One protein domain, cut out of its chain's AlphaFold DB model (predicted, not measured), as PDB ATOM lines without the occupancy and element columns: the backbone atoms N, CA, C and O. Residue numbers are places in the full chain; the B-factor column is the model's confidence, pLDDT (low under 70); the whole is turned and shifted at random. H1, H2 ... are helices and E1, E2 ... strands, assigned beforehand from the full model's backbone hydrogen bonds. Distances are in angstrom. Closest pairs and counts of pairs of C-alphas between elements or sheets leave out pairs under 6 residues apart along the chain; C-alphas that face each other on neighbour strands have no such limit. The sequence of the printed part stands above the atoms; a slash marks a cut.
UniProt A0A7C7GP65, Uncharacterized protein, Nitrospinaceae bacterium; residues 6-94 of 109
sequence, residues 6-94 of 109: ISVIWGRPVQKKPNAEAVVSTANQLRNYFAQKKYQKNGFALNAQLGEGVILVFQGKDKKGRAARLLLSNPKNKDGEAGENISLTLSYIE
ATOM      1  N   ILE A   6      -1.696 -31.717  48.070       90.44
ATOM      2  CA  ILE A   6      -3.015 -32.350  48.084       90.44
ATOM      3  C   ILE A   6      -3.098 -33.308  46.905       90.44
ATOM      4  O   ILE A   6      -2.757 -32.926  45.784       90.44
ATOM      5  N   SER A   7      -3.622 -34.505  47.152       93.62
ATOM      6  CA  SER A   7      -4.036 -35.431  46.104       93.62
ATOM      7  C   SER A   7      -5.519 -35.746  46.240       93.62
ATOM      8  O   SER A   7      -6.000 -36.048  47.331       93.62
ATOM      9  N   VAL A   8      -6.236 -35.680  45.123       96.31
ATOM     10  CA  VAL A   8      -7.621 -36.139  45.003       96.31
ATOM     11  C   VAL A   8      -7.632 -37.320  44.050       96.31
ATOM     12  O   VAL A   8      -7.026 -37.256  42.978       96.31
ATOM     13  N   ILE A   9      -8.283 -38.402  44.465       97.50
ATOM     14  CA  ILE A   9      -8.229 -39.687  43.776       97.50
ATOM     15  C   ILE A   9      -9.653 -40.150  43.472       97.50
ATOM     16  O   ILE A   9     -10.505 -40.168  44.362       97.50
ATOM     17  N   TRP A  10      -9.893 -40.545  42.223       97.88
ATOM     18  CA  TRP A  10     -11.128 -41.182  41.761       97.88
ATOM     19  C   TRP A  10     -10.825 -42.558  41.176       97.88
ATOM     20  O   TRP A  10      -9.730 -42.801  40.670       97.88
ATOM     21  N   GLY A  11     -11.828 -43.436  41.184       96.06
ATOM     22  CA  GLY A  11     -11.703 -44.800  40.688       96.06
ATOM     23  C   GLY A  11     -11.020 -45.721  41.699       96.06
ATOM     24  O   GLY A  11     -11.212 -45.598  42.912       96.06
ATOM     25  N   ARG A  12     -10.206 -46.659  41.222       90.62
ATOM     26  CA  ARG A  12      -9.285 -47.401  42.093       90.62
ATOM     27  C   ARG A  12      -8.214 -46.446  42.633       90.62
ATOM     28  O   ARG A  12      -7.807 -45.547  41.911       90.62
ATOM     29  N   PRO A  13      -7.731 -46.592  43.874       90.12
ATOM     30  CA  PRO A  13      -8.055 -47.604  44.882       90.12
ATOM     31  C   PRO A  13      -9.291 -47.296  45.749       90.12
ATOM     32  O   PRO A  13      -9.681 -48.141  46.548       90.12
ATOM     33  N   VAL A  14      -9.919 -46.122  45.625       93.62
ATOM     34  CA  VAL A  14     -10.978 -45.675  46.558       93.62
ATOM     35  C   VAL A  14     -12.346 -46.330  46.317       93.62
ATOM     36  O   VAL A  14     -13.202 -46.314  47.197       93.62
ATOM     37  N   GLN A  15     -12.563 -46.935  45.144       92.88
ATOM     38  CA  GLN A  15     -13.803 -47.625  44.769       92.88
ATOM     39  C   GLN A  15     -13.557 -49.103  44.453       92.88
ATOM     40  O   GLN A  15     -12.673 -49.436  43.668       92.88
ATOM     41  N   LYS A  16     -14.387 -50.011  44.997       90.06
ATOM     42  CA  LYS A  16     -14.286 -51.457  44.710       90.06
ATOM     43  C   LYS A  16     -14.656 -51.823  43.270       90.06
ATOM     44  O   LYS A  16     -14.207 -52.845  42.776       90.06
ATOM     45  N   LYS A  17     -15.511 -51.042  42.618       90.69
ATOM     46  CA  LYS A  17     -15.920 -51.220  41.222       90.69
ATOM     47  C   LYS A  17     -16.098 -49.825  40.626       90.69
ATOM     48  O   LYS A  17     -17.163 -49.237  40.807       90.69
ATOM     49  N   PRO A  18     -15.035 -49.232  40.065       92.62
ATOM     50  CA  PRO A  18     -15.103 -47.877  39.539       92.62
ATOM     51  C   PRO A  18     -15.989 -47.822  38.288       92.62
ATOM     52  O   PRO A  18     -15.980 -48.741  37.473       92.62
ATOM     53  N   ASN A  19     -16.726 -46.725  38.107       94.56
ATOM     54  CA  ASN A  19     -17.365 -46.427  36.825       94.56
ATOM     55  C   ASN A  19     -16.326 -45.748  35.917       94.56
ATOM     56  O   ASN A  19     -15.987 -44.579  36.122       94.56
ATOM     57  N   ALA A  20     -15.810 -46.485  34.932       94.06
ATOM     58  CA  ALA A  20     -14.746 -46.003  34.056       94.06
ATOM     59  C   ALA A  20     -15.147 -44.769  33.240       94.06
ATOM     60  O   ALA A  20     -14.362 -43.826  33.129       94.06
ATOM     61  N   GLU A  21     -16.379 -44.728  32.736       95.19
ATOM     62  CA  GLU A  21     -16.896 -43.588  31.981       95.19
ATOM     63  C   GLU A  21     -16.937 -42.322  32.845       95.19
ATOM     64  O   GLU A  21     -16.467 -41.263  32.426       95.19
ATOM     65  N   ALA A  22     -17.407 -42.435  34.090       96.81
ATOM     66  CA  ALA A  22     -17.441 -41.311  35.024       96.81
ATOM     67  C   ALA A  22     -16.030 -40.789  35.353       96.81
ATOM     68  O   ALA A  22     -15.814 -39.575  35.427       96.81
ATOM     69  N   VAL A  23     -15.051 -41.688  35.506       97.25
ATOM     70  CA  VAL A  23     -13.647 -41.312  35.745       97.25
ATOM     71  C   VAL A  23     -13.059 -40.587  34.529       97.25
ATOM     72  O   VAL A  23     -12.452 -39.525  34.684       97.25
ATOM     73  N   VAL A  24     -13.290 -41.092  33.313       96.69
ATOM     74  CA  VAL A  24     -12.841 -40.443  32.066       96.69
ATOM     75  C   VAL A  24     -13.532 -39.093  31.856       96.69
ATOM     76  O   VAL A  24     -12.876 -38.109  31.510       96.69
ATOM     77  N   SER A  25     -14.839 -39.006  32.115       98.00
ATOM     78  CA  SER A  25     -15.596 -37.751  32.050       98.00
ATOM     79  C   SER A  25     -15.026 -36.711  33.015       98.00
ATOM     80  O   SER A  25     -14.754 -35.575  32.616       98.00
ATOM     81  N   THR A  26     -14.726 -37.115  34.251       98.12
ATOM     82  CA  THR A  26     -14.074 -36.248  35.245       98.12
ATOM     83  C   THR A  26     -12.704 -35.770  34.759       98.12
ATOM     84  O   THR A  26     -12.389 -34.581  34.860       98.12
ATOM     85  N   ALA A  27     -11.899 -36.660  34.170       97.94
ATOM     86  CA  ALA A  27     -10.597 -36.307  33.608       97.94
ATOM     87  C   ALA A  27     -10.721 -35.247  32.500       97.94
ATOM     88  O   ALA A  27      -9.988 -34.257  32.508       97.94
ATOM     89  N   ASN A  28     -11.683 -35.412  31.590       97.88
ATOM     90  CA  ASN A  28     -11.943 -34.466  30.505       97.88
ATOM     91  C   ASN A  28     -12.408 -33.097  31.020       97.88
ATOM     92  O   ASN A  28     -11.916 -32.067  30.552       97.88
ATOM     93  N   GLN A  29     -13.312 -33.068  32.004       98.06
ATOM     94  CA  GLN A  29     -13.785 -31.822  32.615       98.06
ATOM     95  C   GLN A  29     -12.637 -31.052  33.278       98.06
ATOM     96  O   GLN A  29     -12.448 -29.861  33.014       98.06
ATOM     97  N   LEU A  30     -11.813 -31.737  34.080       97.94
ATOM     98  CA  LEU A  30     -10.658 -31.125  34.740       97.94
ATOM     99  C   LEU A  30      -9.596 -30.669  33.736       97.94
ATOM    100  O   LEU A  30      -9.054 -29.572  33.878       97.94
ATOM    101  N   ARG A  31      -9.332 -31.459  32.688       97.00
ATOM    102  CA  ARG A  31      -8.435 -31.065  31.595       97.00
ATOM    103  C   ARG A  31      -8.871 -29.747  30.975       97.00
ATOM    104  O   ARG A  31      -8.051 -28.844  30.841       97.00
ATOM    105  N   ASN A  32     -10.150 -29.632  30.616       96.19
ATOM    106  CA  ASN A  32     -10.693 -28.431  29.985       96.19
ATOM    107  C   ASN A  32     -10.592 -27.223  30.926       96.19
ATOM    108  O   ASN A  32     -10.135 -26.159  30.510       96.19
ATOM    109  N   TYR A  33     -10.925 -27.407  32.207       95.81
ATOM    110  CA  TYR A  33     -10.779 -26.368  33.226       95.81
ATOM    111  C   TYR A  33      -9.332 -25.870  33.360       95.81
ATOM    112  O   TYR A  33      -9.089 -24.666  33.455       95.81
ATOM    113  N   PHE A  34      -8.352 -26.775  33.361       94.94
ATOM    114  CA  PHE A  34      -6.947 -26.391  33.465       94.94
ATOM    115  C   PHE A  34      -6.392 -25.804  32.164       94.94
ATOM    116  O   PHE A  34      -5.666 -24.814  32.217       94.94
ATOM    117  N   ALA A  35      -6.767 -26.332  31.001       91.31
ATOM    118  CA  ALA A  35      -6.303 -25.831  29.707       91.31
ATOM    119  C   ALA A  35      -6.689 -24.361  29.455       91.31
ATOM    120  O   ALA A  35      -5.966 -23.642  28.772       91.31
ATOM    121  N   GLN A  36      -7.793 -23.892  30.043       92.06
ATOM    122  CA  GLN A  36      -8.241 -22.496  29.943       92.06
ATOM    123  C   GLN A  36      -7.423 -21.520  30.808       92.06
ATOM    124  O   GLN A  36      -7.531 -20.302  30.647       92.06
ATOM    125  N   LYS A  37      -6.605 -22.014  31.745       89.25
ATOM    126  CA  LYS A  37      -5.806 -21.166  32.638       89.25
ATOM    127  C   LYS A  37      -4.444 -20.833  32.035       89.25
ATOM    128  O   LYS A  37      -3.829 -21.621  31.326       89.25
ATOM    129  N   LYS A  38      -3.919 -19.659  32.397       88.69
ATOM    130  CA  LYS A  38      -2.583 -19.198  31.987       88.69
ATOM    131  C   LYS A  38      -1.488 -19.874  32.823       88.69
ATOM    132  O   LYS A  38      -1.063 -19.324  33.842       88.69
ATOM    133  N   TYR A  39      -1.049 -21.050  32.386       93.81
ATOM    134  CA  TYR A  39       0.111 -21.766  32.924       93.81
ATOM    135  C   TYR A  39       1.420 -21.340  32.239       93.81
ATOM    136  O   TYR A  39       1.416 -20.797  31.132       93.81
ATOM    137  N   GLN A  40       2.546 -21.550  32.918       93.38
ATOM    138  CA  GLN A  40       3.878 -21.340  32.351       93.38
ATOM    139  C   GLN A  40       4.120 -22.329  31.203       93.38
ATOM    140  O   GLN A  40       3.735 -23.488  31.309       93.38
ATOM    141  N   LYS A  41       4.782 -21.892  30.120       90.00
ATOM    142  CA  LYS A  41       5.117 -22.778  28.987       90.00
ATOM    143  C   LYS A  41       6.014 -23.938  29.424       90.00
ATOM    144  O   LYS A  41       5.807 -25.071  29.009       90.00
ATOM    145  N   ASN A  42       7.002 -23.645  30.269       88.44
ATOM    146  CA  ASN A  42       7.883 -24.665  30.817       88.44
ATOM    147  C   ASN A  42       7.118 -25.539  31.823       88.44
ATOM    148  O   ASN A  42       6.530 -25.027  32.776       88.44
ATOM    149  N   GLY A  43       7.130 -26.854  31.605       84.56
ATOM    150  CA  GLY A  43       6.419 -27.826  32.437       84.56
ATOM    151  C   GLY A  43       4.927 -27.988  32.126       84.56
ATOM    152  O   GLY A  43       4.261 -28.736  32.843       84.56
ATOM    153  N   PHE A  44       4.403 -27.329  31.084       95.31
ATOM    154  CA  PHE A  44       3.034 -27.538  30.609       95.31
ATOM    155  C   PHE A  44       2.939 -28.747  29.676       95.31
ATOM    156  O   PHE A  44       3.730 -28.879  28.745       95.31
ATOM    157  N   ALA A  45       1.942 -29.602  29.897       96.06
ATOM    158  CA  ALA A  45       1.638 -30.731  29.024       96.06
ATOM    159  C   ALA A  45       0.139 -31.055  29.041       96.06
ATOM    160  O   ALA A  45      -0.538 -30.866  30.054       96.06
ATOM    161  N   LEU A  46      -0.368 -31.584  27.926       96.31
ATOM    162  CA  LEU A  46      -1.740 -32.066  27.767       96.31
ATOM    163  C   LEU A  46      -1.738 -33.401  27.021       96.31
ATOM    164  O   LEU A  46      -1.057 -33.523  26.006       96.31
ATOM    165  N   ASN A  47      -2.537 -34.358  27.497       95.62
ATOM    166  CA  ASN A  47      -2.761 -35.672  26.875       95.62
ATOM    167  C   ASN A  47      -1.475 -36.403  26.424       95.62
ATOM    168  O   ASN A  47      -1.436 -36.977  25.338       95.62
ATOM    169  N   ALA A  48      -0.418 -36.386  27.236       96.31
ATOM    170  CA  ALA A  48       0.814 -37.104  26.915       96.31
ATOM    171  C   ALA A  48       0.734 -38.557  27.406       96.31
ATOM    172  O   ALA A  48       0.428 -38.806  28.572       96.31
ATOM    173  N   GLN A  49       1.033 -39.524  26.540       95.00
ATOM    174  CA  GLN A  49       1.168 -40.925  26.944       95.00
ATOM    175  C   GLN A  49       2.482 -41.098  27.718       95.00
ATOM    176  O   GLN A  49       3.536 -40.710  27.219       95.00
ATOM    177  N   LEU A  50       2.434 -41.672  28.924       92.81
ATOM    178  CA  LEU A  50       3.638 -41.920  29.738       92.81
ATOM    179  C   LEU A  50       4.080 -43.389  29.736       92.81
ATOM    180  O   LEU A  50       5.226 -43.686  30.051       92.81
ATOM    181  N   GLY A  51       3.174 -44.304  29.404       89.56
ATOM    182  CA  GLY A  51       3.411 -45.744  29.376       89.56
ATOM    183  C   GLY A  51       2.125 -46.481  29.024       89.56
ATOM    184  O   GLY A  51       1.097 -45.845  28.786       89.56
ATOM    185  N   GLU A  52       2.151 -47.809  28.984       88.19
ATOM    186  CA  GLU A  52       0.956 -48.590  28.663       88.19
ATOM    187  C   GLU A  52      -0.177 -48.304  29.663       88.19
ATOM    188  O   GLU A  52      -0.017 -48.437  30.873       88.19
ATOM    189  N   GLY A  53      -1.323 -47.840  29.156       90.56
ATOM    190  CA  GLY A  53      -2.483 -47.506  29.982       90.56
ATOM    191  C   GLY A  53      -2.340 -46.254  30.857       90.56
ATOM    192  O   GLY A  53      -3.270 -45.953  31.595       90.56
ATOM    193  N   VAL A  54      -1.239 -45.493  30.785       95.50
ATOM    194  CA  VAL A  54      -1.033 -44.289  31.615       95.50
ATOM    195  C   VAL A  54      -0.949 -43.026  30.762       95.50
ATOM    196  O   VAL A  54      -0.052 -42.873  29.928       95.50
ATOM    197  N   ILE A  55      -1.858 -42.088  31.026       97.00
ATOM    198  CA  ILE A  55      -1.996 -40.814  30.317       97.00
ATOM    199  C   ILE A  55      -1.816 -39.657  31.302       97.00
ATOM    200  O   ILE A  55      -2.570 -39.496  32.265       97.00
ATOM    201  N   LEU A  56      -0.846 -38.789  31.026       97.81
ATOM    202  CA  LEU A  56      -0.757 -37.458  31.609       97.81
ATOM    203  C   LEU A  56      -1.798 -36.558  30.944       97.81
ATOM    204  O   LEU A  56      -1.557 -35.964  29.894       97.81
ATOM    205  N   VAL A  57      -2.968 -36.465  31.563       98.19
ATOM    206  CA  VAL A  57      -4.091 -35.683  31.038       98.19
ATOM    207  C   VAL A  57      -3.750 -34.194  31.034       98.19
ATOM    208  O   VAL A  57      -4.032 -33.495  30.061       98.19
ATOM    209  N   PHE A  58      -3.115 -33.716  32.106       98.25
ATOM    210  CA  PHE A  58      -2.667 -32.335  32.241       98.25
ATOM    211  C   PHE A  58      -1.471 -32.226  33.196       98.25
ATOM    212  O   PHE A  58      -1.411 -32.915  34.216       98.25
ATOM    213  N   GLN A  59      -0.556 -31.306  32.905       97.31
ATOM    214  CA  GLN A  59       0.443 -30.801  33.843       97.31
ATOM    215  C   GLN A  59       0.653 -29.307  33.612       97.31
ATOM    216  O   GLN A  59       0.671 -28.859  32.467       97.31
ATOM    217  N   GLY A  60       0.858 -28.540  34.681       96.44
ATOM    218  CA  GLY A  60       1.257 -27.144  34.554       96.44
ATOM    219  C   GLY A  60       1.713 -26.515  35.863       96.44
ATOM    220  O   GLY A  60       1.290 -26.915  36.948       96.44
ATOM    221  N   LYS A  61       2.566 -25.494  35.735       95.88
ATOM    222  CA  LYS A  61       2.985 -24.600  36.823       95.88
ATOM    223  C   LYS A  61       2.336 -23.241  36.642       95.88
ATOM    224  O   LYS A  61       2.394 -22.658  35.555       95.88
ATOM    225  N   ASP A  62       1.637 -22.759  37.660       92.81
ATOM    226  CA  ASP A  62       1.003 -21.446  37.579       92.81
ATOM    227  C   ASP A  62       2.028 -20.309  37.733       92.81
ATOM    228  O   ASP A  62       3.223 -20.534  37.918       92.81
ATOM    229  N   LYS A  63       1.574 -19.051  37.668       91.62
ATOM    230  CA  LYS A  63       2.463 -17.882  37.803       91.62
ATOM    231  C   LYS A  63       3.226 -17.818  39.132       91.62
ATOM    232  O   LYS A  63       4.236 -17.131  39.196       91.62
ATOM    233  N   LYS A  64       2.740 -18.493  40.176       91.81
ATOM    234  CA  LYS A  64       3.378 -18.566  41.497       91.81
ATOM    235  C   LYS A  64       4.286 -19.797  41.631       91.81
ATOM    236  O   LYS A  64       4.791 -20.044  42.717       91.81
ATOM    237  N   GLY A  65       4.473 -20.573  40.560       91.75
ATOM    238  CA  GLY A  65       5.280 -21.795  40.558       91.75
ATOM    239  C   GLY A  65       4.577 -23.012  41.167       91.75
ATOM    240  O   GLY A  65       5.206 -24.056  41.318       91.75
ATOM    241  N   ARG A  66       3.281 -22.908  41.487       92.69
ATOM    242  CA  ARG A  66       2.497 -23.994  42.093       92.69
ATOM    243  C   ARG A  66       2.157 -24.999  41.000       92.69
ATOM    244  O   ARG A  66       1.688 -24.600  39.929       92.69
ATOM    245  N   ALA A  67       2.412 -26.278  41.243       94.50
ATOM    246  CA  ALA A  67       2.273 -27.324  40.238       94.50
ATOM    247  C   ALA A  67       0.955 -28.080  40.405       94.50
ATOM    248  O   ALA A  67       0.610 -28.494  41.509       94.50
ATOM    249  N   ALA A  68       0.253 -28.300  39.296       95.88
ATOM    250  CA  ALA A  68      -0.883 -29.206  39.217       95.88
ATOM    251  C   ALA A  68      -0.603 -30.296  38.177       95.88
ATOM    252  O   ALA A  68      -0.079 -30.015  37.095       95.88
ATOM    253  N   ARG A  69      -0.963 -31.536  38.505       97.12
ATOM    254  CA  ARG A  69      -0.802 -32.711  37.644       97.12
ATOM    255  C   ARG A  69      -2.057 -33.566  37.703       97.12
ATOM    256  O   ARG A  69      -2.526 -33.888  38.788       97.12
ATOM    257  N   LEU A  70      -2.570 -33.950  36.542       98.25
ATOM    258  CA  LEU A  70      -3.719 -34.830  36.383       98.25
ATOM    259  C   LEU A  70      -3.284 -36.075  35.611       98.25
ATOM    260  O   LEU A  70      -2.899 -35.984  34.443       98.25
ATOM    261  N   LEU A  71      -3.329 -37.226  36.274       98.06
ATOM    262  CA  LEU A  71      -2.875 -38.504  35.740       98.06
ATOM    263  C   LEU A  71      -4.043 -39.487  35.678       98.06
ATOM    264  O   LEU A  71      -4.661 -39.763  36.705       98.06
ATOM    265  N   LEU A  72      -4.320 -40.014  34.489       97.94
ATOM    266  CA  LEU A  72      -5.268 -41.100  34.269       97.94
ATOM    267  C   LEU A  72      -4.476 -42.393  34.065       97.94
ATOM    268  O   LEU A  72      -3.599 -42.450  33.206       97.94
ATOM    269  N   SER A  73      -4.785 -43.422  34.843       96.00
ATOM    270  CA  SER A  73      -4.213 -44.757  34.694       96.00
ATOM    271  C   SER A  73      -5.342 -45.753  34.479       96.00
ATOM    272  O   SER A  73      -6.292 -45.788  35.255       96.00
ATOM    273  N   ASN A  74      -5.261 -46.524  33.403       93.19
ATOM    274  CA  ASN A  74      -6.177 -47.593  33.036       93.19
ATOM    275  C   ASN A  74      -5.371 -48.735  32.393       93.19
ATOM    276  O   ASN A  74      -5.418 -48.914  31.170       93.19
ATOM    277  N   PRO A  75      -4.552 -49.454  33.178       88.00
ATOM    278  CA  PRO A  75      -3.788 -50.575  32.659       88.00
ATOM    279  C   PRO A  75      -4.746 -51.671  32.185       88.00
ATOM    280  O   PRO A  75      -5.775 -51.929  32.815       88.00
ATOM    281  N   LYS A  76      -4.401 -52.331  31.078       77.88
ATOM    282  CA  LYS A  76      -5.103 -53.548  30.667       77.88
ATOM    283  C   LYS A  76      -4.776 -54.657  31.666       77.88
ATOM    284  O   LYS A  76      -3.609 -54.873  31.987       77.88
ATOM    285  N   ASN A  77      -5.792 -55.368  32.141       70.81
ATOM    286  CA  ASN A  77      -5.571 -56.615  32.863       70.81
ATOM    287  C   ASN A  77      -5.244 -57.724  31.860       70.81
ATOM    288  O   ASN A  77      -5.761 -57.713  30.745       70.81
ATOM    289  N   LYS A  78      -4.402 -58.685  32.261       65.88
ATOM    290  CA  LYS A  78      -4.111 -59.875  31.441       65.88
ATOM    291  C   LYS A  78      -5.373 -60.707  31.169       65.88
ATOM    292  O   LYS A  78      -5.481 -61.270  30.090       65.88
ATOM    293  N   ASP A  79      -6.334 -60.681  32.100       63.56
ATOM    294  CA  ASP A  79      -7.533 -61.533  32.094       63.56
ATOM    295  C   ASP A  79      -8.853 -60.771  32.374       63.56
ATOM    296  O   ASP A  79      -9.877 -61.395  32.634       63.56
ATOM    297  N   GLY A  80      -8.850 -59.429  32.383       59.38
ATOM    298  CA  GLY A  80      -9.997 -58.612  32.829       59.38
ATOM    299  C   GLY A  80     -10.416 -57.515  31.848       59.38
ATOM    300  O   GLY A  80      -9.641 -57.109  30.980       59.38
ATOM    301  N   GLU A  81     -11.644 -57.010  32.003       65.38
ATOM    302  CA  GLU A  81     -12.196 -55.938  31.167       65.38
ATOM    303  C   GLU A  81     -11.455 -54.605  31.380       65.38
ATOM    304  O   GLU A  81     -11.052 -54.236  32.488       65.38
ATOM    305  N   ALA A  82     -11.277 -53.843  30.296       71.62
ATOM    306  CA  ALA A  82     -10.703 -52.505  30.374       71.62
ATOM    307  C   ALA A  82     -11.566 -51.616  31.287       71.62
ATOM    308  O   ALA A  82     -12.777 -51.528  31.113       71.62
ATOM    309  N   GLY A  83     -10.939 -50.913  32.235       81.31
ATOM    310  CA  GLY A  83     -11.642 -50.022  33.163       81.31
ATOM    311  C   GLY A  83     -11.748 -50.525  34.603       81.31
ATOM    312  O   GLY A  83     -11.971 -49.709  35.493       81.31
ATOM    313  N   GLU A  84     -11.516 -51.810  34.894       86.31
ATOM    314  CA  GLU A  84     -11.590 -52.323  36.279       86.31
ATOM    315  C   GLU A  84     -10.563 -51.686  37.227       86.31
ATOM    316  O   GLU A  84     -10.827 -51.486  38.422       86.31
ATOM    317  N   ASN A  85      -9.393 -51.366  36.670       90.31
ATOM    318  CA  ASN A  85      -8.259 -50.763  37.360       90.31
ATOM    319  C   ASN A  85      -8.093 -49.270  37.057       90.31
ATOM    320  O   ASN A  85      -7.046 -48.688  37.345       90.31
ATOM    321  N   ILE A  86      -9.132 -48.636  36.503       95.50
ATOM    322  CA  ILE A  86      -9.078 -47.219  36.170       95.50
ATOM    323  C   ILE A  86      -8.969 -46.350  37.420       95.50
ATOM    324  O   ILE A  86      -9.664 -46.549  38.422       95.50
ATOM    325  N   SER A  87      -8.102 -45.351  37.341       97.25
ATOM    326  CA  SER A  87      -7.871 -44.372  38.389       97.25
ATOM    327  C   SER A  87      -7.531 -43.015  37.794       97.25
ATOM    328  O   SER A  87      -6.863 -42.915  36.763       97.25
ATOM    329  N   LEU A  88      -7.983 -41.957  38.459       98.44
ATOM    330  CA  LEU A  88      -7.617 -40.582  38.149       98.44
ATOM    331  C   LEU A  88      -7.036 -39.956  39.406       98.44
ATOM    332  O   LEU A  88      -7.670 -39.984  40.458       98.44
ATOM    333  N   THR A  89      -5.850 -39.373  39.292       98.12
ATOM    334  CA  THR A  89      -5.207 -38.648  40.389       98.12
ATOM    335  C   THR A  89      -4.964 -37.208  39.974       98.12
ATOM    336  O   THR A  89      -4.264 -36.949  38.994       98.12
ATOM    337  N   LEU A  90      -5.530 -36.272  40.732       97.88
ATOM    338  CA  LEU A  90      -5.178 -34.858  40.685       97.88
ATOM    339  C   LEU A  90      -4.243 -34.556  41.851       97.88
ATOM    340  O   LEU A  90      -4.673 -34.615  42.999       97.88
ATOM    341  N   SER A  91      -3.003 -34.182  41.561       96.12
ATOM    342  CA  SER A  91      -2.045 -33.707  42.559       96.12
ATOM    343  C   SER A  91      -1.798 -32.214  42.399       96.12
ATOM    344  O   SER A  91      -1.617 -31.721  41.284       96.12
ATOM    345  N   TYR A  92      -1.762 -31.503  43.521       93.44
ATOM    346  CA  TYR A  92      -1.404 -30.094  43.605       93.44
ATOM    347  C   TYR A  92      -0.323 -29.897  44.664       93.44
ATOM    348  O   TYR A  92      -0.509 -30.299  45.811       93.44
ATOM    349  N   ILE A  93       0.778 -29.249  44.290       92.19
ATOM    350  CA  ILE A  93       1.907 -28.957  45.174       92.19
ATOM    351  C   ILE A  93       2.166 -27.451  45.152       92.19
ATOM    352  O   ILE A  93       2.340 -26.857  44.085       92.19
ATOM    353  N   GLU A  94       2.202 -26.829  46.331       90.69
ATOM    354  CA  GLU A  94       2.442 -25.387  46.452       90.69
ATOM    355  C   GLU A  94       3.887 -25.021  46.083       90.69
ATOM    356  O   GLU A  94       4.109 -24.069  45.339       90.69
TER     357      GLU A  94
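What this domain is: This is residues 6 to 94 of the 109 residues of an uncharacterized protein of Nitrospinaceae bacterium (UniProt A0A7C7GP65). Helix H1 packs along one face of a twisted five-strand sheet, two layers with the other face bare; the loop of residues 74 to 86 reaches beyond one end. The printed part has 89 residues, with E1 H1 E2 E3 E4 E5 along the chain, class mixed. The antiparallel sheet runs E1 E5 E4 E3 E2; E2 to E5 form a meander, each strand the antiparallel neighbour of the one before. It is compact, radius of gyration of the C-alphas 13.5 A, spanning 44 by 22 by 19 A.

How they stand to each other: Edge strand E1, residues 6 to 11, is antiparallel to E5, residues 87 to 93; N 8 and O 90, 2.8 A, are within hydrogen-bond range. H1, residues 20 to 35, has every O i to N i+4 pair within that range. It is on the sheet, height 8.5 A, and runs along the strands, 25 degrees to E4, residues 67 to 73, on the local plane. Edge strand E2, residues 45 to 51, and E3, residues 54 to 61, form a hairpin, with N 56 and O 48 at 2.8 A.

Where its parts are: E1 begins at C-alpha 6 (-3.015, -32.350, 48.084); E5 ends at C-alpha 93 (1.907, -28.957, 45.174). H1 is 22.3 A long, E3 20.8 A.

The domain as a whole: The printed part has no cut. The E4 to E5 link is long; pLDDT is under 70 at residues 78 to 81.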